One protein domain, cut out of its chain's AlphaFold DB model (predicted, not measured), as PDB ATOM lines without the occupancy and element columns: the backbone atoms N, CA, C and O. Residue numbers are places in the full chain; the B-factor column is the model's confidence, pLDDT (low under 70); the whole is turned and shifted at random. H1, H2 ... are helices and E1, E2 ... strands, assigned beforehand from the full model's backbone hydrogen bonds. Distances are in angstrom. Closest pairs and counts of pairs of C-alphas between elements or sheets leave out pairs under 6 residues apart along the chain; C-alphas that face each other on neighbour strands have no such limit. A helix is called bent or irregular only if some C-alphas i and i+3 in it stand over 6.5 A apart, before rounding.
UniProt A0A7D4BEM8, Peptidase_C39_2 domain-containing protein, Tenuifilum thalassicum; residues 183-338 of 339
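What this domain is: This is residues 183 to 338 of the 339 residues of the protein "Peptidase_C39_2 domain-containing protein" of Tenuifilum thalassicum (UniProt A0A7D4BEM8). A hairpin of two strands, E1 and E2, packs along helix H4, which runs through the middle of the domain; H5 and H6 pack on H4 away from that hairpin, crossing each other's direction steeply. A helical hairpin, H1 and H2, sits at one end of H4, the short H3 lies beyond the other end, and the kinked H7 runs from H2 past E1. The printed part has 156 residues, with seven named helices followed by two named strands; the sheet, order E1 - E2, is antiparallel and the class is mostly helix. It is compact, with a radius of gyration of the C-alphas of 15.9 A and spans of 47 by 42 by 27 A.

Where its parts are: Find C-alpha 322 at (30.977, 8.023, -8.325), where E1, residues 322 to 326, begins; E2, residues 333 to 337, ends at C-alpha 337, (27.032, 10.850, -5.747). Look next at H4, residues 236 to 247, 16.6 A long. H5 is residues 259 to 269, 15.2 A, and H6 residues 278 to 287, 14.4 A. H1, residues 187 to 198, begins at C-alpha 187, (19.399, -0.582, -15.871), and is 16.3 A long; H2, residues 203 to 216, measures 20.3 A. H3 is residues 229 to 232. H7, residues 301 to 317, measures 21.7 A; it has a kink of 42 degrees near residue 308 and is irregular, with C-alphas 303 and 306 7.9 A apart.

How they stand to each other: In the hairpin E1 and E2, N 324 and O 335 are 2.8 A apart and N 335 and O 324 3.0 A, within hydrogen-bond range. From E2, look to H4: the closest C-alphas are those of Ser 240 and Arg 336, 5.3 A. H4 is the hub, touching three helices. With residues 238 to 242 alone it touches H5, closest C-alphas Leu 238 and Glu 260, 5.0 A. It touches H6, closest C-alphas Leu 245 and Ala 285, 7.5 A. With residues 246 to 247 alone it touches H1, closest C-alphas Pro 187 and Glu 246, 4.9 A, at a steep tilt of 54 degrees. H1 and H2 form a hairpin, at a shallow tilt of 12 degrees, opposite ways; their closest C-alphas are Ile 197 and Lys 206, 5.7 A. H7 touches H2 with residues 316 to 317 alone, closest C-alphas Lys 207 and Gln 317, 4.3 A; H4 and H7 are apart. H3 touches no helix. Every O i to N i+4 pair is within hydrogen-bond range in H1, H4, H5 and H6, against 8 of 10 in H2 and 9 of 13 in H7; H3 is too short for such a pair.

The domain as a whole: The two C-alphas farthest apart, Lys 201 and Tyr 230, are 48.4 A apart. The printed part has no cut. The links H2 to H3, H4 to H5 and H6 to H7 are long. Mean pLDDT of the printed part is 86.6; look for values under 70 at residues 222 to 233 and 328 to 331.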
ATOM      1  N   SER A 183      10.481   9.158 -14.359       86.19
ATOM      2  CA  SER A 183      11.083   9.523 -13.074       86.19
ATOM      3  C   SER A 183      12.255   8.607 -12.720       86.19
ATOM      4  O   SER A 183      13.255   9.090 -12.198       86.19
ATOM      5  N   VAL A 184      12.151   7.319 -13.054       90.06
ATOM      6  CA  VAL A 184      13.159   6.273 -12.834       90.06
ATOM      7  C   VAL A 184      13.261   5.422 -14.102       90.06
ATOM      8  O   VAL A 184      12.250   5.177 -14.754       90.06
ATOM      9  N   LEU A 185      14.473   4.994 -14.445       89.69
ATOM     10  CA  LEU A 185      14.795   4.106 -15.558       89.69
ATOM     11  C   LEU A 185      15.367   2.792 -15.022       89.69
ATOM     12  O   LEU A 185      16.109   2.778 -14.040       89.69
ATOM     13  N   THR A 186      15.056   1.688 -15.690       93.12
ATOM     14  CA  THR A 186      15.687   0.387 -15.434       93.12
ATOM     15  C   THR A 186      17.147   0.380 -15.909       93.12
ATOM     16  O   THR A 186      17.515   1.186 -16.771       93.12
ATOM     17  N   PRO A 187      18.007  -0.532 -15.417       92.56
ATOM     18  CA  PRO A 187      19.399  -0.582 -15.871       92.56
ATOM     19  C   PRO A 187      19.538  -0.851 -17.381       92.56
ATOM     20  O   PRO A 187      20.409  -0.267 -18.025       92.56
ATOM     21  N   ASP A 188      18.645  -1.638 -17.988       88.56
ATOM     22  CA  ASP A 188      18.648  -1.869 -19.441       88.56
ATOM     23  C   ASP A 188      18.268  -0.602 -20.233       88.56
ATOM     24  O   ASP A 188      18.886  -0.281 -21.252       88.56
ATOM     25  N   GLU A 189      17.292   0.177 -19.754       89.31
ATOM     26  CA  GLU A 189      16.961   1.483 -20.341       89.31
ATOM     27  C   GLU A 189      18.112   2.479 -20.178       89.31
ATOM     28  O   GLU A 189      18.451   3.188 -21.126       89.31
ATOM     29  N   ILE A 190      18.757   2.496 -19.007       94.56
ATOM     30  CA  ILE A 190      19.951   3.304 -18.747       94.56
ATOM     31  C   ILE A 190      21.056   2.934 -19.735       94.56
ATOM     32  O   ILE A 190      21.636   3.826 -20.353       94.56
ATOM     33  N   LYS A 191      21.324   1.641 -19.943       91.88
ATOM     34  CA  LYS A 191      22.309   1.166 -20.921       91.88
ATOM     35  C   LYS A 191      22.013   1.709 -22.321       91.88
ATOM     36  O   LYS A 191      22.882   2.331 -22.931       91.88
ATOM     37  N   ASN A 192      20.772   1.559 -22.786       82.56
ATOM     38  CA  ASN A 192      20.340   2.044 -24.098       82.56
ATOM     39  C   ASN A 192      20.473   3.569 -24.227       82.56
ATOM     40  O   ASN A 192      20.901   4.077 -25.265       82.56
ATOM     41  N   VAL A 193      20.117   4.326 -23.186       90.12
ATOM     42  CA  VAL A 193      20.272   5.785 -23.184       90.12
ATOM     43  C   VAL A 193      21.745   6.180 -23.218       90.12
ATOM     44  O   VAL A 193      22.112   7.083 -23.965       90.12
ATOM     45  N   ARG A 194      22.621   5.498 -22.476       93.88
ATOM     46  CA  ARG A 194      24.069   5.764 -22.504       93.88
ATOM     47  C   ARG A 194      24.663   5.538 -23.889       93.88
ATOM     48  O   ARG A 194      25.427   6.376 -24.356       93.88
ATOM     49  N   GLU A 195      24.275   4.463 -24.569       84.56
ATOM     50  CA  GLU A 195      24.677   4.213 -25.959       84.56
ATOM     51  C   GLU A 195      24.212   5.349 -26.889       84.56
ATOM     52  O   GLU A 195      24.969   5.806 -27.750       84.56
ATOM     53  N   GLN A 196      23.003   5.882 -26.674       83.31
ATOM     54  CA  GLN A 196      22.497   7.041 -27.415       83.31
ATOM     55  C   GLN A 196      23.259   8.334 -27.120       83.31
ATOM     56  O   GLN A 196      23.584   9.067 -28.060       83.31
ATOM     57  N   ILE A 197      23.587   8.596 -25.852       90.62
ATOM     58  CA  ILE A 197      24.428   9.727 -25.445       90.62
ATOM     59  C   ILE A 197      25.794   9.615 -26.125       90.62
ATOM     60  O   ILE A 197      26.288  10.594 -26.684       90.62
ATOM     61  N   GLU A 198      26.390   8.423 -26.162       87.00
ATOM     62  CA  GLU A 198      27.721   8.226 -26.733       87.00
ATOM     63  C   GLU A 198      27.768   8.476 -28.249       87.00
ATOM     64  O   GLU A 198      28.775   8.962 -28.771       87.00
ATOM     65  N   MET A 199      26.649   8.251 -28.946       78.25
ATOM     66  CA  MET A 199      26.485   8.585 -30.364       78.25
ATOM     67  C   MET A 199      26.391  10.091 -30.658       78.25
ATOM     68  O   MET A 199      26.420  10.478 -31.834       78.25
ATOM     69  N   LEU A 200      26.233  10.952 -29.648       76.19
ATOM     70  CA  LEU A 200      26.247  12.399 -29.854       76.19
ATOM     71  C   LEU A 200      27.657  12.866 -30.229       76.19
ATOM     72  O   LEU A 200      28.659  12.357 -29.740       76.19
ATOM     73  N   LYS A 201      27.749  13.858 -31.115       76.19
ATOM     74  CA  LYS A 201      29.041  14.477 -31.473       76.19
ATOM     75  C   LYS A 201      29.417  15.628 -30.544       76.19
ATOM     76  O   LYS A 201      30.575  16.021 -30.484       76.19
ATOM     77  N   ASP A 202      28.423  16.191 -29.873       72.75
ATOM     78  CA  ASP A 202      28.557  17.353 -29.016       72.75
ATOM     79  C   ASP A 202      28.896  16.903 -27.591       72.75
ATOM     80  O   ASP A 202      28.081  16.279 -26.910       72.75
ATOM     81  N   ASN A 203      30.118  17.198 -27.154       79.75
ATOM     82  CA  ASN A 203      30.593  16.787 -25.838       79.75
ATOM     83  C   ASN A 203      29.819  17.458 -24.703       79.75
ATOM     84  O   ASN A 203      29.704  16.871 -23.638       79.75
ATOM     85  N   GLU A 204      29.282  18.655 -24.894       79.56
ATOM     86  CA  GLU A 204      28.619  19.393 -23.817       79.56
ATOM     87  C   GLU A 204      27.192  18.894 -23.626       79.56
ATOM     88  O   GLU A 204      26.759  18.692 -22.493       79.56
ATOM     89  N   GLN A 205      26.532  18.513 -24.722       78.88
ATOM     90  CA  GLN A 205      25.310  17.712 -24.660       78.88
ATOM     91  C   GLN A 205      25.536  16.383 -23.941       78.88
ATOM     92  O   GLN A 205      24.732  16.010 -23.091       78.88
ATOM     93  N   LYS A 206      26.644  15.679 -24.225       88.94
ATOM     94  CA  LYS A 206      26.976  14.451 -23.485       88.94
ATOM     95  C   LYS A 206      27.082  14.716 -21.989       88.94
ATOM     96  O   LYS A 206      26.465  14.003 -21.205       88.94
ATOM     97  N   LYS A 207      27.833  15.751 -21.598       89.81
ATOM     98  CA  LYS A 207      28.010  16.121 -20.188       89.81
ATOM     99  C   LYS A 207      26.683  16.441 -19.513       89.81
ATOM    100  O   LYS A 207      26.441  15.958 -18.411       89.81
ATOM    101  N   GLU A 208      25.832  17.235 -20.161       90.06
ATOM    102  CA  GLU A 208      24.512  17.582 -19.632       90.06
ATOM    103  C   GLU A 208      23.650  16.330 -19.424       90.06
ATOM    104  O   GLU A 208      23.131  16.119 -18.326       90.06
ATOM    105  N   LEU A 209      23.559  15.470 -20.441       93.12
ATOM    106  CA  LEU A 209      22.737  14.262 -20.393       93.12
ATOM    107  C   LEU A 209      23.260  13.239 -19.386       93.12
ATOM    108  O   LEU A 209      22.464  12.635 -18.674       93.12
ATOM    109  N   TYR A 210      24.579  13.054 -19.279       97.19
ATOM    110  CA  TYR A 210      25.154  12.150 -18.283       97.19
ATOM    111  C   TYR A 210      24.886  12.617 -16.857       97.19
ATOM    112  O   TYR A 210      24.662  11.764 -15.998       97.19
ATOM    113  N   LEU A 211      24.896  13.932 -16.611       94.38
ATOM    114  CA  LEU A 211      24.549  14.510 -15.315       94.38
ATOM    115  C   LEU A 211      23.066  14.310 -14.983       94.38
ATOM    116  O   LEU A 211      22.757  13.911 -13.867       94.38
ATOM    117  N   GLU A 212      22.163  14.552 -15.934       94.31
ATOM    118  CA  GLU A 212      20.719  14.350 -15.733       94.31
ATOM    119  C   GLU A 212      20.358  12.865 -15.555       94.31
ATOM    120  O   GLU A 212      19.556  12.516 -14.690       94.31
ATOM    121  N   LEU A 213      21.021  11.966 -16.291       95.88
ATOM    122  CA  LEU A 213      20.840  10.519 -16.166       95.88
ATOM    123  C   LEU A 213      21.147  10.002 -14.750       95.88
ATOM    124  O   LEU A 213      20.571   8.997 -14.337       95.88
ATOM    125  N   GLN A 214      22.025  10.668 -13.986       92.94
ATOM    126  CA  GLN A 214      22.345  10.248 -12.613       92.94
ATOM    127  C   GLN A 214      21.091  10.192 -11.726       92.94
ATOM    128  O   GLN A 214      21.000   9.319 -10.862       92.94
ATOM    129  N   GLU A 215      20.126  11.081 -11.956       91.81
ATOM    130  CA  GLU A 215      18.894  11.204 -11.168       91.81
ATOM    131  C   GLU A 215      17.842  10.147 -11.530       91.81
ATOM    132  O   GLU A 215      16.832  10.019 -10.845       91.81
ATOM    133  N   LYS A 216      18.064   9.389 -12.611       91.94
ATOM    134  CA  LYS A 216      17.101   8.422 -13.154       91.94
ATOM    135  C   LYS A 216      17.347   6.991 -12.699       91.94
ATOM    136  O   LYS A 216      16.650   6.086 -13.136       91.94
ATOM    137  N   VAL A 217      18.340   6.771 -11.850       90.38
ATOM    138  CA  VAL A 217      18.721   5.433 -11.385       90.38
ATOM    139  C   VAL A 217      17.790   4.980 -10.259       90.38
ATOM    140  O   VAL A 217      17.446   5.813  -9.413       90.38
ATOM    141  N   PRO A 218      17.407   3.692 -10.201       86.06
ATOM    142  CA  PRO A 218      16.605   3.163  -9.108       86.06
ATOM    143  C   PRO A 218      17.254   3.431  -7.748       86.06
ATOM    144  O   PRO A 218      18.465   3.297  -7.564       86.06
ATOM    145  N   TYR A 219      16.434   3.842  -6.784       84.44
ATOM    146  CA  TYR A 219      16.895   4.049  -5.419       84.44
ATOM    147  C   TYR A 219      16.875   2.731  -4.652       84.44
ATOM    148  O   TYR A 219      15.837   2.073  -4.574       84.44
ATOM    149  N   HIS A 220      17.999   2.411  -4.015       78.12
ATOM    150  CA  HIS A 220      18.120   1.267  -3.120       78.12
ATOM    151  C   HIS A 220      18.253   1.715  -1.668       78.12
ATOM    152  O   HIS A 220      18.919   2.705  -1.352       78.12
ATOM    153  N   ASN A 221      17.627   0.959  -0.766       74.50
ATOM    154  CA  ASN A 221      17.675   1.200   0.669       74.50
ATOM    155  C   ASN A 221      18.350   0.020   1.365       74.50
ATOM    156  O   ASN A 221      17.778  -1.062   1.442       74.50
ATOM    157  N   GLN A 222      19.504   0.272   1.987       69.25
ATOM    158  CA  GLN A 222      20.295  -0.744   2.695       69.25
ATOM    159  C   GLN A 222      19.537  -1.495   3.806       69.25
ATOM    160  O   GLN A 222      20.003  -2.530   4.270       69.25
ATOM    161  N   ARG A 223      18.412  -0.956   4.298       66.00
ATOM    162  CA  ARG A 223      17.574  -1.589   5.331       66.00
ATOM    163  C   ARG A 223      16.440  -2.443   4.772       66.00
ATOM    164  O   ARG A 223      15.766  -3.100   5.554       66.00
ATOM    165  N   ASN A 224      16.232  -2.419   3.461       65.50
ATOM    166  CA  ASN A 224      15.159  -3.137   2.783       65.50
ATOM    167  C   ASN A 224      15.693  -4.360   2.017       65.50
ATOM    168  O   ASN A 224      15.124  -4.680   0.980       65.50
ATOM    169  N   ASN A 225      16.763  -5.005   2.500       63.06
ATOM    170  CA  ASN A 225      17.325  -6.222   1.899       63.06
ATOM    171  C   ASN A 225      16.984  -7.490   2.678       63.06
ATOM    172  O   ASN A 225      16.527  -7.421   3.820       63.06
ATOM    173  N   ASP A 226      17.232  -8.638   2.047       65.75
ATOM    174  CA  ASP A 226      16.860  -9.958   2.564       65.75
ATOM    175  C   ASP A 226      17.925 -10.553   3.511       65.75
ATOM    176  O   ASP A 226      17.840 -11.713   3.923       65.75
ATOM    177  N   GLN A 227      18.944  -9.771   3.890       65.00
ATOM    178  CA  GLN A 227      19.951 -10.188   4.870       65.00
ATOM    179  C   GLN A 227      19.432 -10.070   6.307       65.00
ATOM    180  O   GLN A 227      18.499  -9.335   6.621       65.00
ATOM    181  N   GLU A 228      20.128 -10.734   7.233       68.94
ATOM    182  CA  GLU A 228      19.947 -10.471   8.659       68.94
ATOM    183  C   GLU A 228      20.160  -8.982   8.971       68.94
ATOM    184  O   GLU A 228      21.145  -8.383   8.535       68.94
ATOM    185  N   GLN A 229      19.299  -8.404   9.814       60.09
ATOM    186  CA  GLN A 229      19.266  -6.967  10.124       60.09
ATOM    187  C   GLN A 229      20.637  -6.370  10.504       60.09
ATOM    188  O   GLN A 229      20.970  -5.244  10.133       60.09
ATOM    189  N   TYR A 230      21.472  -7.139  11.213       62.97
ATOM    190  CA  TYR A 230      22.837  -6.742  11.575       62.97
ATOM    191  C   TYR A 230      23.753  -6.520  10.357       62.97
ATOM    192  O   TYR A 230      24.649  -5.666  10.388       62.97
ATOM    193  N   ILE A 231      23.557  -7.306   9.298       65.19
ATOM    194  CA  ILE A 231      24.247  -7.170   8.019       65.19
ATOM    195  C   ILE A 231      23.639  -6.000   7.251       65.19
ATOM    196  O   ILE A 231      24.410  -5.127   6.855       65.19
ATOM    197  N   SER A 232      22.310  -5.919   7.131       62.28
ATOM    198  CA  SER A 232      21.580  -4.850   6.426       62.28
ATOM    199  C   SER A 232      21.988  -3.446   6.893       62.28
ATOM    200  O   SER A 232      22.324  -2.574   6.091       62.28
ATOM    201  N   ASP A 233      22.122  -3.236   8.207       66.62
ATOM    202  CA  ASP A 233      22.588  -1.964   8.785       66.62
ATOM    203  C   ASP A 233      24.054  -1.607   8.439       66.62
ATOM    204  O   ASP A 233      24.540  -0.519   8.767       66.62
ATOM    205  N   ARG A 234      24.781  -2.509   7.766       72.50
ATOM    206  CA  ARG A 234      26.195  -2.397   7.376       72.50
ATOM    207  C   ARG A 234      26.426  -2.638   5.874       72.50
ATOM    208  O   ARG A 234      27.564  -2.929   5.495       72.50
ATOM    209  N   MET A 235      25.379  -2.514   5.051       82.69
ATOM    210  CA  MET A 235      25.407  -2.717   3.590       82.69
ATOM    211  C   MET A 235      25.537  -1.422   2.774       82.69
ATOM    212  O   MET A 235      25.508  -1.471   1.550       82.69
ATOM    213  N   CYS A 236      25.761  -0.264   3.413       81.88
ATOM    214  CA  CYS A 236      25.935   1.022   2.710       81.88
ATOM    215  C   CYS A 236      26.937   0.971   1.542       81.88
ATOM    216  O   CYS A 236      26.779   1.681   0.552       81.88
ATOM    217  N   ASN A 237      27.959   0.118   1.657       89.31
ATOM    218  CA  ASN A 237      28.939  -0.154   0.618       89.31
ATOM    219  C   ASN A 237      28.310  -0.801  -0.619       89.31
ATOM    220  O   ASN A 237      28.398  -0.226  -1.697       89.31
ATOM    221  N   LEU A 238      27.691  -1.971  -0.465       91.44
ATOM    222  CA  LEU A 238      27.168  -2.761  -1.575       91.44
ATOM    223  C   LEU A 238      25.864  -2.182  -2.125       91.44
ATOM    224  O   LEU A 238      25.687  -2.188  -3.334       91.44
ATOM    225  N   THR A 239      25.020  -1.567  -1.292       89.75
ATOM    226  CA  THR A 239      23.853  -0.797  -1.761       89.75
ATOM    227  C   THR A 239      24.290   0.396  -2.622       89.75
ATOM    228  O   THR A 239      23.731   0.637  -3.691       89.75
ATOM    229  N   SER A 240      25.333   1.135  -2.217       90.50
ATOM    230  CA  SER A 240      25.859   2.231  -3.049       90.50
ATOM    231  C   SER A 240      26.542   1.728  -4.320       90.50
ATOM    232  O   SER A 240      26.452   2.377  -5.362       90.50
ATOM    233  N   GLU A 241      27.226   0.587  -4.244       94.44
ATOM    234  CA  GLU A 241      27.883  -0.047  -5.386       94.44
ATOM    235  C   GLU A 241      26.865  -0.572  -6.404       94.44
ATOM    236  O   GLU A 241      27.044  -0.334  -7.594       94.44
ATOM    237  N   ALA A 242      25.759  -1.167  -5.950       94.44
ATOM    238  CA  ALA A 242      24.639  -1.583  -6.791       94.44
ATOM    239  C   ALA A 242      24.071  -0.403  -7.590       94.44
ATOM    240  O   ALA A 242      24.076  -0.444  -8.817       94.44
ATOM    241  N   MET A 243      23.724   0.709  -6.928       93.06
ATOM    242  CA  MET A 243      23.269   1.920  -7.627       93.06
ATOM    243  C   MET A 243      24.315   2.464  -8.619       93.06
ATOM    244  O   MET A 243      23.968   3.027  -9.657       93.06
ATOM    245  N   CYS A 244      25.615   2.331  -8.321       95.75
ATOM    246  CA  CYS A 244      26.665   2.710  -9.268       95.75
ATOM    247  C   CYS A 244      26.683   1.798 -10.501       95.75
ATOM    248  O   CYS A 244      26.854   2.294 -11.611       95.75
ATOM    249  N   LEU A 245      26.519   0.488 -10.322       96.31
ATOM    250  CA  LEU A 245      26.500  -0.491 -11.410       96.31
ATOM    251  C   LEU A 245      25.247  -0.339 -12.281       96.31
ATOM    252  O   LEU A 245      25.354  -0.334 -13.505       96.31
ATOM    253  N   GLU A 246      24.088  -0.094 -11.676       94.88
ATOM    254  CA  GLU A 246      22.843   0.165 -12.404       94.88
ATOM    255  C   GLU A 246      22.920   1.445 -13.240       94.88
ATOM    256  O   GLU A 246      22.486   1.452 -14.390       94.88
ATOM    257  N   TYR A 247      23.566   2.505 -12.732       96.25
ATOM    258  CA  TYR A 247      23.870   3.699 -13.535       96.25
ATOM    259  C   TYR A 247      24.749   3.393 -14.759       96.25
ATOM    260  O   TYR A 247      24.676   4.082 -15.779       96.25
ATOM    261  N   LEU A 248      25.619   2.386 -14.668       95.88
ATOM    262  CA  LEU A 248      26.434   1.929 -15.795       95.88
ATOM    263  C   LEU A 248      25.652   1.015 -16.750       95.88
ATOM    264  O   LEU A 248      26.200   0.615 -17.777       95.88
ATOM    265  N   GLY A 249      24.384   0.728 -16.449       94.19
ATOM    266  CA  GLY A 249      23.528  -0.160 -17.224       94.19
ATOM    267  C   GLY A 249      23.792  -1.643 -16.963       94.19
ATOM    268  O   GLY A 249      23.563  -2.474 -17.840       94.19
ATOM    269  N   ILE A 250      24.341  -1.973 -15.791       94.06
ATOM    270  CA  ILE A 250      24.580  -3.351 -15.359       94.06
ATOM    271  C   ILE A 250      23.421  -3.757 -14.449       94.06
ATOM    272  O   ILE A 250      23.261  -3.205 -13.363       94.06
ATOM    273  N   SER A 251      22.628  -4.722 -14.903       91.94
ATOM    274  CA  SER A 251      21.526  -5.314 -14.141       91.94
ATOM    275  C   SER A 251      22.028  -6.393 -13.178       91.94
ATOM    276  O   SER A 251      23.041  -7.047 -13.443       91.94
ATOM    277  N   CYS A 252      21.277  -6.636 -12.099       91.81
ATOM    278  CA  CYS A 252      21.452  -7.846 -11.300       91.81
ATOM    279  C   CYS A 252      21.261  -9.080 -12.205       91.81
ATOM    280  O   CYS A 252      20.221  -9.183 -12.860       91.81
ATOM    281  N   PRO A 253      22.219 -10.026 -12.266       89.44
ATOM    282  CA  PRO A 253      22.079 -11.230 -13.092       89.44
ATOM    283  C   PRO A 253      20.955 -12.173 -12.643       89.44
ATOM    284  O   PRO A 253      20.557 -13.062 -13.395       89.44
ATOM    285  N   THR A 254      20.456 -11.981 -11.423       87.38
ATOM    286  CA  THR A 254      19.497 -12.851 -10.751       87.38
ATOM    287  C   THR A 254      18.226 -12.055 -10.454       87.38
ATOM    288  O   THR A 254      18.242 -11.142  -9.634       87.38
ATOM    289  N   ALA A 255      17.126 -12.372 -11.142       79.19
ATOM    290  CA  ALA A 255      15.890 -11.577 -11.099       79.19
ATOM    291  C   ALA A 255      15.123 -11.668  -9.764       79.19
ATOM    292  O   ALA A 255      14.290 -10.814  -9.475       79.19
ATOM    293  N   ASP A 256      15.391 -12.699  -8.966       84.25
ATOM    294  CA  ASP A 256      14.783 -12.979  -7.662       84.25
ATOM    295  C   ASP A 256      15.638 -12.504  -6.477       84.25
ATOM    296  O   ASP A 256      15.319 -12.809  -5.331       84.25
ATOM    297  N   MET A 257      16.710 -11.747  -6.731       86.94
ATOM    298  CA  MET A 257      17.614 -11.251  -5.696       86.94
ATOM    299  C   MET A 257      17.860  -9.752  -5.853       86.94
ATOM    300  O   MET A 257      18.098  -9.256  -6.958       86.94
ATOM    301  N   GLN A 258      17.861  -9.028  -4.733       87.31
ATOM    302  CA  GLN A 258      18.319  -7.642  -4.731       87.31
ATOM    303  C   GLN A 258      19.787  -7.560  -5.132       87.31
ATOM    304  O   GLN A 258      20.594  -8.449  -4.842       87.31
ATOM    305  N   PHE A 259      20.156  -6.482  -5.815       92.56
ATOM    306  CA  PHE A 259      21.469  -6.433  -6.427       92.56
ATOM    307  C   PHE A 259      22.576  -6.403  -5.368       92.56
ATOM    308  O   PHE A 259      23.546  -7.143  -5.492       92.56
ATOM    309  N   GLU A 260      22.421  -5.654  -4.274       90.31
ATOM    310  CA  GLU A 260      23.401  -5.650  -3.181       90.31
ATOM    311  C   GLU A 260      23.606  -7.022  -2.521       90.31
ATOM    312  O   GLU A 260      24.725  -7.336  -2.104       90.31
ATOM    313  N   ASP A 261      22.564  -7.851  -2.468       90.06
ATOM    314  CA  ASP A 261      22.628  -9.210  -1.930       90.06
ATOM    315  C   ASP A 261      23.408 -10.120  -2.870       90.06
ATOM    316  O   ASP A 261      24.303 -10.853  -2.435       90.06
ATOM    317  N   TYR A 262      23.158  -9.984  -4.173       93.44
ATOM    318  CA  TYR A 262      23.947 -10.650  -5.200       93.44
ATOM    319  C   TYR A 262      25.424 -10.239  -5.125       93.44
ATOM    320  O   TYR A 262      26.306 -11.096  -5.205       93.44
ATOM    321  N   LEU A 263      25.727  -8.953  -4.908       94.31
ATOM    322  CA  LEU A 263      27.110  -8.487  -4.754       94.31
ATOM    323  C   LEU A 263      27.792  -9.100  -3.517       94.31
ATOM    324  O   LEU A 263      28.970  -9.465  -3.583       94.31
ATOM    325  N   GLU A 264      27.077  -9.239  -2.397       92.81
ATOM    326  CA  GLU A 264      27.615  -9.872  -1.184       92.81
ATOM    327  C   GLU A 264      27.856 -11.370  -1.397       92.81
ATOM    328  O   GLU A 264      28.898 -11.888  -0.979       92.81
ATOM    329  N   GLN A 265      26.931 -12.054  -2.070       92.25
ATOM    330  CA  GLN A 265      27.065 -13.462  -2.424       92.25
ATOM    331  C   GLN A 265      28.268 -13.677  -3.354       92.25
ATOM    332  O   GLN A 265      29.169 -14.449  -3.029       92.25
ATOM    333  N   LEU A 266      28.369 -12.889  -4.430       94.94
ATOM    334  CA  LEU A 266      29.489 -12.915  -5.371       94.94
ATOM    335  C   LEU A 266      30.838 -12.719  -4.661       94.94
ATOM    336  O   LEU A 266      31.809 -13.429  -4.945       94.94
ATOM    337  N   ARG A 267      30.908 -11.776  -3.713       95.75
ATOM    338  CA  ARG A 267      32.107 -11.519  -2.903       95.75
ATOM    339  C   ARG A 267      32.495 -12.731  -2.053       95.75
ATOM    340  O   ARG A 267      33.689 -13.037  -1.965       95.75
ATOM    341  N   LYS A 268      31.520 -13.372  -1.395       94.50
ATOM    342  CA  LYS A 268      31.735 -14.562  -0.553       94.50
ATOM    343  C   LYS A 268      32.206 -15.743  -1.398       94.50
ATOM    344  O   LYS A 268      33.252 -16.306  -1.087       94.50
ATOM    345  N   ASP A 269      31.506 -16.033  -2.489       96.19
ATOM    346  CA  ASP A 269      31.776 -17.185  -3.356       96.19
ATOM    347  C   ASP A 269      33.158 -17.120  -4.006       96.19
ATOM    348  O   ASP A 269      33.828 -18.136  -4.172       96.19
ATOM    349  N   ASN A 270      33.632 -15.910  -4.310       96.81
ATOM    350  CA  ASN A 270      34.950 -15.697  -4.904       96.81
ATOM    351  C   ASN A 270      36.048 -15.345  -3.882       96.81
ATOM    352  O   ASN A 270      37.169 -15.006  -4.271       96.81
ATOM    353  N   ASN A 271      35.747 -15.393  -2.579       96.12
ATOM    354  CA  ASN A 271      36.676 -15.080  -1.490       96.12
ATOM    355  C   ASN A 271      37.430 -13.741  -1.682       96.12
ATOM    356  O   ASN A 271      38.651 -13.642  -1.536       96.12
ATOM    357  N   TYR A 272      36.705 -12.673  -2.030       95.75
ATOM    358  CA  TYR A 272      37.308 -11.365  -2.335       95.75
ATOM    359  C   TYR A 272      37.767 -10.557  -1.111       95.75
ATOM    360  O   TYR A 272      38.321  -9.467  -1.276       95.75
ATOM    361  N   GLY A 273      37.630 -11.111   0.096       94.00
ATOM    362  CA  GLY A 273      37.958 -10.451   1.361       94.00
ATOM    363  C   GLY A 273      36.790  -9.639   1.921       94.00
ATOM    364  O   GLY A 273      35.668  -9.735   1.431       94.00
ATOM    365  N   ASP A 274      37.036  -8.860   2.973       89.50
ATOM    366  CA  ASP A 274      35.995  -8.133   3.712       89.50
ATOM    367  C   ASP A 274      35.338  -7.026   2.860       89.50
ATOM    368  O   ASP A 274      36.029  -6.199   2.254       89.50
ATOM    369  N   ARG A 275      33.994  -6.979   2.853       86.56
ATOM    370  CA  ARG A 275      33.174  -5.987   2.127       86.56
ATOM    371  C   ARG A 275      33.493  -4.534   2.482       86.56
ATOM    372  O   ARG A 275      33.256  -3.621   1.686       86.56
ATOM    373  N   THR A 276      34.005  -4.283   3.683       85.38
ATOM    374  CA  THR A 276      34.400  -2.944   4.140       85.38
ATOM    375  C   THR A 276      35.651  -2.447   3.417       85.38
ATOM    376  O   THR A 276      35.838  -1.236   3.267       85.38
ATOM    377  N   THR A 277      36.455  -3.348   2.848       88.44
ATOM    378  CA  THR A 277      37.669  -2.989   2.115       88.44
ATOM    379  C   THR A 277      37.362  -2.500   0.703       88.44
ATOM    380  O   THR A 277      36.512  -3.030  -0.012       88.44
ATOM    381  N   GLN A 278      38.105  -1.485   0.270       87.69
ATOM    382  CA  GLN A 278      38.037  -0.971  -1.098       87.69
ATOM    383  C   GLN A 278      38.437  -2.030  -2.137       87.69
ATOM    384  O   GLN A 278      37.860  -2.081  -3.219       87.69
ATOM    385  N   ALA A 279      39.402  -2.887  -1.793       91.44
ATOM    386  CA  ALA A 279      39.900  -3.934  -2.677       91.44
ATOM    387  C   ALA A 279      38.831  -4.992  -2.996       91.44
ATOM    388  O   ALA A 279      38.745  -5.430  -4.142       91.44
ATOM    389  N   ALA A 280      38.006  -5.380  -2.015       93.00
ATOM    390  CA  ALA A 280      36.908  -6.316  -2.249       93.00
ATOM    391  C   ALA A 280      35.893  -5.740  -3.248       93.00
ATOM    392  O   ALA A 280      35.570  -6.400  -4.232       93.00
ATOM    393  N   ARG A 281      35.485  -4.480  -3.058       92.69
ATOM    394  CA  ARG A 281      34.562  -3.773  -3.965       92.69
ATOM    395  C   ARG A 281      35.116  -3.652  -5.379       92.69
ATOM    396  O   ARG A 281      34.481  -4.041  -6.347       92.69
ATOM    397  N   GLN A 282      36.381  -3.251  -5.516       94.69
ATOM    398  CA  GLN A 282      37.033  -3.208  -6.826       94.69
ATOM    399  C   GLN A 282      36.972  -4.559  -7.565       94.69
ATOM    400  O   GLN A 282      36.789  -4.575  -8.783       94.69
ATOM    401  N   LYS A 283      37.162  -5.684  -6.861       96.44
ATOM    402  CA  LYS A 283      37.073  -7.022  -7.468       96.44
ATOM    403  C   LYS A 283      35.643  -7.354  -7.894       96.44
ATOM    404  O   LYS A 283      35.472  -7.859  -8.997       96.44
ATOM    405  N   VAL A 284      34.651  -7.022  -7.066       95.75
ATOM    406  CA  VAL A 284      33.219  -7.176  -7.377       95.75
ATOM    407  C   VAL A 284      32.841  -6.379  -8.631       95.75
ATOM    408  O   VAL A 284      32.375  -6.970  -9.602       95.75
ATOM    409  N   ALA A 285      33.135  -5.077  -8.676       94.38
ATOM    410  CA  ALA A 285      32.846  -4.234  -9.839       94.38
ATOM    411  C   ALA A 285      33.508  -4.755 -11.130       94.38
ATOM    412  O   ALA A 285      32.861  -4.855 -12.174       94.38
ATOM    413  N   LYS A 286      34.788  -5.146 -11.062       95.50
ATOM    414  CA  LYS A 286      35.517  -5.704 -12.214       95.50
ATOM    415  C   LYS A 286      34.958  -7.043 -12.683       95.50
ATOM    416  O   LYS A 286      34.966  -7.293 -13.885       95.50
ATOM    417  N   HIS A 287      34.483  -7.890 -11.767       96.12
ATOM    418  CA  HIS A 287      33.844  -9.161 -12.114       96.12
ATOM    419  C   HIS A 287      32.617  -8.938 -13.007       96.12
ATOM    420  O   HIS A 287      32.377  -9.701 -13.934       96.12
ATOM    421  N   LEU A 288      31.890  -7.844 -12.776       94.56
ATOM    422  CA  LEU A 288      30.724  -7.442 -13.565       94.56
ATOM    423  C   LEU A 288      31.076  -6.581 -14.791       94.56
ATOM    424  O   LEU A 288      30.194  -6.008 -15.422       94.56
ATOM    425  N   GLY A 289      32.360  -6.487 -15.148       92.69
ATOM    426  CA  GLY A 289      32.822  -5.774 -16.340       92.69
ATOM    427  C   GLY A 289      32.976  -4.260 -16.171       92.69
ATOM    428  O   GLY A 289      33.270  -3.574 -17.149       92.69
ATOM    429  N   ALA A 290      32.827  -3.718 -14.959       93.62
ATOM    430  CA  ALA A 290      33.028  -2.294 -14.714       93.62
ATOM    431  C   ALA A 290      34.518  -1.941 -14.548       93.62
ATOM    432  O   ALA A 290      35.285  -2.602 -13.839       93.62
ATOM    433  N   CYS A 291      34.930  -0.835 -15.168       92.44
ATOM    434  CA  CYS A 291      36.231  -0.222 -14.912       92.44
ATOM    435  C   CYS A 291      36.225   0.495 -13.555       92.44
ATOM    436  O   CYS A 291      35.240   1.125 -13.175       92.44
ATOM    437  N   TYR A 292      37.351   0.440 -12.841       91.19
ATOM    438  CA  TYR A 292      37.485   1.014 -11.503       91.19
ATOM    439  C   TYR A 292      38.695   1.945 -11.413       91.19
ATOM    440  O   TYR A 292      39.804   1.547 -11.775       91.19
ATOM    441  N   ASP A 293      38.481   3.133 -10.855       89.75
ATOM    442  CA  ASP A 293      39.503   4.130 -10.529       89.75
ATOM    443  C   ASP A 293      39.271   4.652  -9.102       89.75
ATOM    444  O   ASP A 293      38.150   4.587  -8.588       89.75
ATOM    445  N   LYS A 294      40.322   5.158  -8.447       87.12
ATOM    446  CA  LYS A 294      40.218   5.709  -7.093       87.12
ATOM    447  C   LYS A 294      41.046   6.965  -6.879       87.12
ATOM    448  O   LYS A 294      42.139   7.124  -7.416       87.12
ATOM    449  N   LYS A 295      40.550   7.807  -5.975       89.19
ATOM    450  CA  LYS A 295      41.282   8.942  -5.428       89.19
ATOM    451  C   LYS A 295      41.029   9.027  -3.932       89.19
ATOM    452  O   LYS A 295      39.882   9.105  -3.503       89.19
ATOM    453  N   ASP A 296      42.115   9.007  -3.172       87.06
ATOM    454  CA  ASP A 296      42.077   9.122  -1.722       87.06
ATOM    455  C   ASP A 296      42.376  10.576  -1.321       87.06
ATOM    456  O   ASP A 296      43.237  11.237  -1.911       87.06
ATOM    457  N   TYR A 297      41.638  11.057  -0.326       83.31
ATOM    458  CA  TYR A 297      41.730  12.395   0.250       83.31
ATOM    459  C   TYR A 297      41.944  12.237   1.757       83.31
ATOM    460  O   TYR A 297      41.308  11.386   2.381       83.31
ATOM    461  N   GLY A 298      42.897  12.979   2.321       77.44
ATOM    462  CA  GLY A 298      43.348  12.791   3.707       77.44
ATOM    463  C   GLY A 298      43.016  13.958   4.634       77.44
ATOM    464  O   GLY A 298      43.284  13.875   5.832       77.44
ATOM    465  N   GLY A 299      42.487  15.054   4.088       80.44
ATOM    466  CA  GLY A 299      42.156  16.263   4.823       80.44
ATOM    467  C   GLY A 299      40.719  16.284   5.334       80.44
ATOM    468  O   GLY A 299      39.950  15.328   5.223       80.44
ATOM    469  N   LYS A 300      40.341  17.418   5.931       82.12
ATOM    470  CA  LYS A 300      38.942  17.684   6.271       82.12
ATOM    471  C   LYS A 300      38.184  18.073   5.007       82.12
ATOM    472  O   LYS A 300      38.710  18.772   4.144       82.12
ATOM    473  N   PHE A 301      36.897  17.731   4.964       80.94
ATOM    474  CA  PHE A 301      36.021  18.114   3.854       80.94
ATOM    475  C   PHE A 301      36.027  19.627   3.579       80.94
ATOM    476  O   PHE A 301      36.012  20.025   2.419       80.94
ATOM    477  N   SER A 302      36.095  20.473   4.617       82.62
ATOM    478  CA  SER A 302      36.175  21.938   4.468       82.62
ATOM    479  C   SER A 302      37.360  22.394   3.619       82.62
ATOM    480  O   SER A 302      37.236  23.359   2.872       82.62
ATOM    481  N   ASP A 303      38.479  21.682   3.718       85.75
ATOM    482  CA  ASP A 303      39.761  22.081   3.141       85.75
ATOM    483  C   ASP A 303      39.929  21.501   1.729       85.75
ATOM    484  O   ASP A 303      40.664  22.030   0.895       85.75
ATOM    485  N   GLU A 304      39.226  20.404   1.446       87.19
ATOM    486  CA  GLU A 304      39.334  19.655   0.195       87.19
ATOM    487  C   GLU A 304      38.099  19.775  -0.698       87.19
ATOM    488  O   GLU A 304      38.118  19.264  -1.813       87.19
ATOM    489  N   LYS A 305      37.050  20.486  -0.264       86.62
ATOM    490  CA  LYS A 305      35.773  20.622  -0.983       86.62
ATOM    491  C   LYS A 305      35.939  20.943  -2.468       86.62
ATOM    492  O   LYS A 305      35.336  20.273  -3.302       86.62
ATOM    493  N   GLU A 306      36.739  21.952  -2.803       89.50
ATOM    494  CA  GLU A 306      36.921  22.356  -4.203       89.50
ATOM    495  C   GLU A 306      37.734  21.313  -4.984       89.50
ATOM    496  O   GLU A 306      37.319  20.909  -6.063       89.50
ATOM    497  N   LYS A 307      38.781  20.727  -4.387       89.00
ATOM    498  CA  LYS A 307      39.535  19.613  -5.001       89.00
ATOM    499  C   LYS A 307      38.679  18.364  -5.221       89.00
ATOM    500  O   LYS A 307      38.936  17.590  -6.142       89.00
ATOM    501  N   LEU A 308      37.706  18.128  -4.342       88.56
ATOM    502  CA  LEU A 308      36.752  17.035  -4.459       88.56
ATOM    503  C   LEU A 308      35.786  17.307  -5.617       88.56
ATOM    504  O   LEU A 308      35.587  16.434  -6.453       88.56
ATOM    505  N   LYS A 309      35.233  18.522  -5.710       89.56
ATOM    506  CA  LYS A 309      34.379  18.923  -6.838       89.56
ATOM    507  C   LYS A 309      35.110  18.837  -8.173       89.56
ATOM    508  O   LYS A 309      34.564  18.255  -9.105       89.56
ATOM    509  N   ASP A 310      36.341  19.340  -8.241       90.56
ATOM    510  CA  ASP A 310      37.168  19.323  -9.453       90.56
ATOM    511  C   ASP A 310      37.491  17.899  -9.919       90.56
ATOM    512  O   ASP A 310      37.723  17.667 -11.102       90.56
ATOM    513  N   PHE A 311      37.484  16.926  -9.006       90.62
ATOM    514  CA  PHE A 311      37.637  15.516  -9.349       90.62
ATOM    515  C   PHE A 311      36.307  14.851  -9.719       90.62
ATOM    516  O   PHE A 311      36.234  14.132 -10.714       90.62
ATOM    517  N   ILE A 312      35.255  15.073  -8.928       91.94
ATOM    518  CA  ILE A 312      33.967  14.389  -9.082       91.94
ATOM    519  C   ILE A 312      33.214  14.895 -10.311       91.94
ATOM    520  O   ILE A 312      32.718  14.084 -11.091       91.94
ATOM    521  N   LEU A 313      33.122  16.214 -10.508       92.75
ATOM    522  CA  LEU A 313      32.281  16.790 -11.554       92.75
ATOM    523  C   LEU A 313      32.694  16.318 -12.959       92.75
ATOM    524  O   LEU A 313      31.815  15.838 -13.676       92.75
ATOM    525  N   PRO A 314      33.986  16.335 -13.351       93.75
ATOM    526  CA  PRO A 314      34.393  15.804 -14.650       93.75
ATOM    527  C   PRO A 314      34.090  14.311 -14.821       93.75
ATOM    528  O   PRO A 314      33.760  13.889 -15.926       93.75
ATOM    529  N   LYS A 315      34.158  13.512 -13.744       94.75
ATOM    530  CA  LYS A 315      33.833  12.076 -13.780       94.75
ATOM    531  C   LYS A 315      32.333  11.844 -13.984       94.75
ATOM    532  O   LYS A 315      31.950  11.012 -14.800       94.75
ATOM    533  N   LEU A 316      31.480  12.596 -13.288       94.25
ATOM    534  CA  LEU A 316      30.029  12.525 -13.495       94.25
ATOM    535  C   LEU A 316      29.657  12.968 -14.918       94.25
ATOM    536  O   LEU A 316      28.872  12.308 -15.592       94.25
ATOM    537  N   GLN A 317      30.282  14.045 -15.397       93.50
ATOM    538  CA  GLN A 317      30.119  14.583 -16.749       93.50
ATOM    539  C   GLN A 317      30.618  13.640 -17.854       93.50
ATOM    540  O   GLN A 317      30.117  13.698 -18.973       93.50
ATOM    541  N   SER A 318      31.578  12.757 -17.565       94.06
ATOM    542  CA  SER A 318      32.030  11.722 -18.503       94.06
ATOM    543  C   SER A 318      31.194  10.440 -18.446       94.06
ATOM    544  O   SER A 318      31.569   9.442 -19.055       94.06
ATOM    545  N   GLY A 319      30.108  10.423 -17.669       95.00
ATOM    546  CA  GLY A 319      29.249   9.254 -17.536       95.00
ATOM    547  C   GLY A 319      29.792   8.174 -16.601       95.00
ATOM    548  O   GLY A 319      29.376   7.019 -16.719       95.00
ATOM    549  N   CYS A 320      30.708   8.497 -15.681       95.94
ATOM    550  CA  CYS A 320      31.111   7.582 -14.611       95.94
ATOM    551  C   CYS A 320      30.105   7.613 -13.449       95.94
ATOM    552  O   CYS A 320      29.533   8.657 -13.131       95.94
ATOM    553  N   ALA A 321      29.939   6.479 -12.768       95.19
ATOM    554  CA  ALA A 321      29.352   6.456 -11.433       95.19
ATOM    555  C   ALA A 321      30.423   6.832 -10.403       95.19
ATOM    556  O   ALA A 321      31.561   6.365 -10.494       95.19
ATOM    557  N   VAL A 322      30.068   7.651  -9.414       93.75
ATOM    558  CA  VAL A 322      30.977   8.023  -8.325       93.75
ATOM    559  C   VAL A 322      30.378   7.580  -7.000       93.75
ATOM    560  O   VAL A 322      29.257   7.948  -6.659       93.75
ATOM    561  N   MET A 323      31.163   6.829  -6.235       91.31
ATOM    562  CA  MET A 323      30.863   6.479  -4.852       91.31
ATOM    563  C   MET A 323      31.835   7.213  -3.930       91.31
ATOM    564  O   MET A 323      33.048   7.185  -4.147       91.31
ATOM    565  N   LEU A 324      31.306   7.856  -2.894       88.62
ATOM    566  CA  LEU A 324      32.065   8.619  -1.914       88.62
ATOM    567  C   LEU A 324      32.017   7.918  -0.557       88.62
ATOM    568  O   LEU A 324      30.945   7.589  -0.053       88.62
ATOM    569  N   SER A 325      33.187   7.724   0.049       85.75
ATOM    570  CA  SER A 325      33.305   7.306   1.445       85.75
ATOM    571  C   SER A 325      33.417   8.542   2.330       85.75
ATOM    572  O   SER A 325      34.321   9.353   2.152       85.75
ATOM    573  N   ILE A 326      32.529   8.662   3.307       80.50
ATOM    574  CA  ILE A 326      32.449   9.784   4.239       80.50
ATOM    575  C   ILE A 326      32.676   9.247   5.649       80.50
ATOM    576  O   ILE A 326      32.134   8.211   6.020       80.50
ATOM    577  N   TRP A 327      33.466   9.957   6.449       74.38
ATOM    578  CA  TRP A 327      33.672   9.658   7.867       74.38
ATOM    579  C   TRP A 327      33.022  10.740   8.738       74.38
ATOM    580  O   TRP A 327      33.700  11.684   9.150       74.38
ATOM    581  N   PRO A 328      31.707  10.658   9.022       63.69
ATOM    582  CA  PRO A 328      31.131  11.426  10.118       63.69
ATOM    583  C   PRO A 328      31.730  10.960  11.453       63.69
ATOM    584  O   PRO A 328      32.228   9.840  11.562       63.69
ATOM    585  N   ALA A 329      31.665  11.824  12.470       56.50
ATOM    586  CA  ALA A 329      32.407  11.766  13.739       56.50
ATOM    587  C   ALA A 329      32.362  10.446  14.550       56.50
ATOM    588  O   ALA A 329      33.034  10.349  15.572       56.50
ATOM    589  N   CYS A 330      31.598   9.433  14.134       52.75
ATOM    590  CA  CYS A 330      31.460   8.164  14.841       52.75
ATOM    591  C   CYS A 330      31.520   6.885  13.977       52.75
ATOM    592  O   CYS A 330      31.862   5.845  14.539       52.75
ATOM    593  N   LYS A 331      31.232   6.900  12.659       67.94
ATOM    594  CA  LYS A 331      31.306   5.713  11.764       67.94
ATOM    595  C   LYS A 331      31.469   6.112  10.294       67.94
ATOM    596  O   LYS A 331      30.812   7.046   9.860       67.94
ATOM    597  N   GLY A 332      32.259   5.369   9.517       74.31
ATOM    598  CA  GLY A 332      32.319   5.534   8.059       74.31
ATOM    599  C   GLY A 332      31.008   5.138   7.362       74.31
ATOM    600  O   GLY A 332      30.341   4.193   7.782       74.31
ATOM    601  N   HIS A 333      30.651   5.846   6.291       84.00
ATOM    602  CA  HIS A 333      29.477   5.590   5.455       84.00
ATOM    603  C   HIS A 333      29.827   5.782   3.976       84.00
ATOM    604  O   HIS A 333      30.632   6.653   3.644       84.00
ATOM    605  N   LEU A 334      29.243   4.978   3.089       86.75
ATOM    606  CA  LEU A 334      29.416   5.120   1.645       86.75
ATOM    607  C   LEU A 334      28.099   5.528   1.001       86.75
ATOM    608  O   LEU A 334      27.052   5.002   1.368       86.75
ATOM    609  N   VAL A 335      28.189   6.454   0.049       85.38
ATOM    610  CA  VAL A 335      27.055   6.967  -0.724       85.38
ATOM    611  C   VAL A 335      27.423   7.058  -2.199       85.38
ATOM    612  O   VAL A 335      28.569   7.361  -2.542       85.38
ATOM    613  N   ARG A 336      26.451   6.854  -3.086       90.19
ATOM    614  CA  ARG A 336      26.571   7.258  -4.489       90.19
ATOM    615  C   ARG A 336      26.354   8.768  -4.609       90.19
ATOM    616  O   ARG A 336      25.482   9.328  -3.953       90.19
ATOM    617  N   VAL A 337      27.150   9.420  -5.450       87.50
ATOM    618  CA  VAL A 337      27.032  10.850  -5.747       87.50
ATOM    619  C   VAL A 337      26.193  11.046  -7.008       87.50
ATOM    620  O   VAL A 337      26.407  10.364  -8.009       87.50
ATOM    621  N   GLN A 338      25.272  12.004  -6.952       83.31
ATOM    622  CA  GLN A 338      24.478  12.494  -8.081       83.31
ATOM    623  C   GLN A 338      24.622  14.023  -8.204       83.31
ATOM    624  O   GLN A 338      25.273  14.634  -7.354       83.31
TER     625      GLN A 338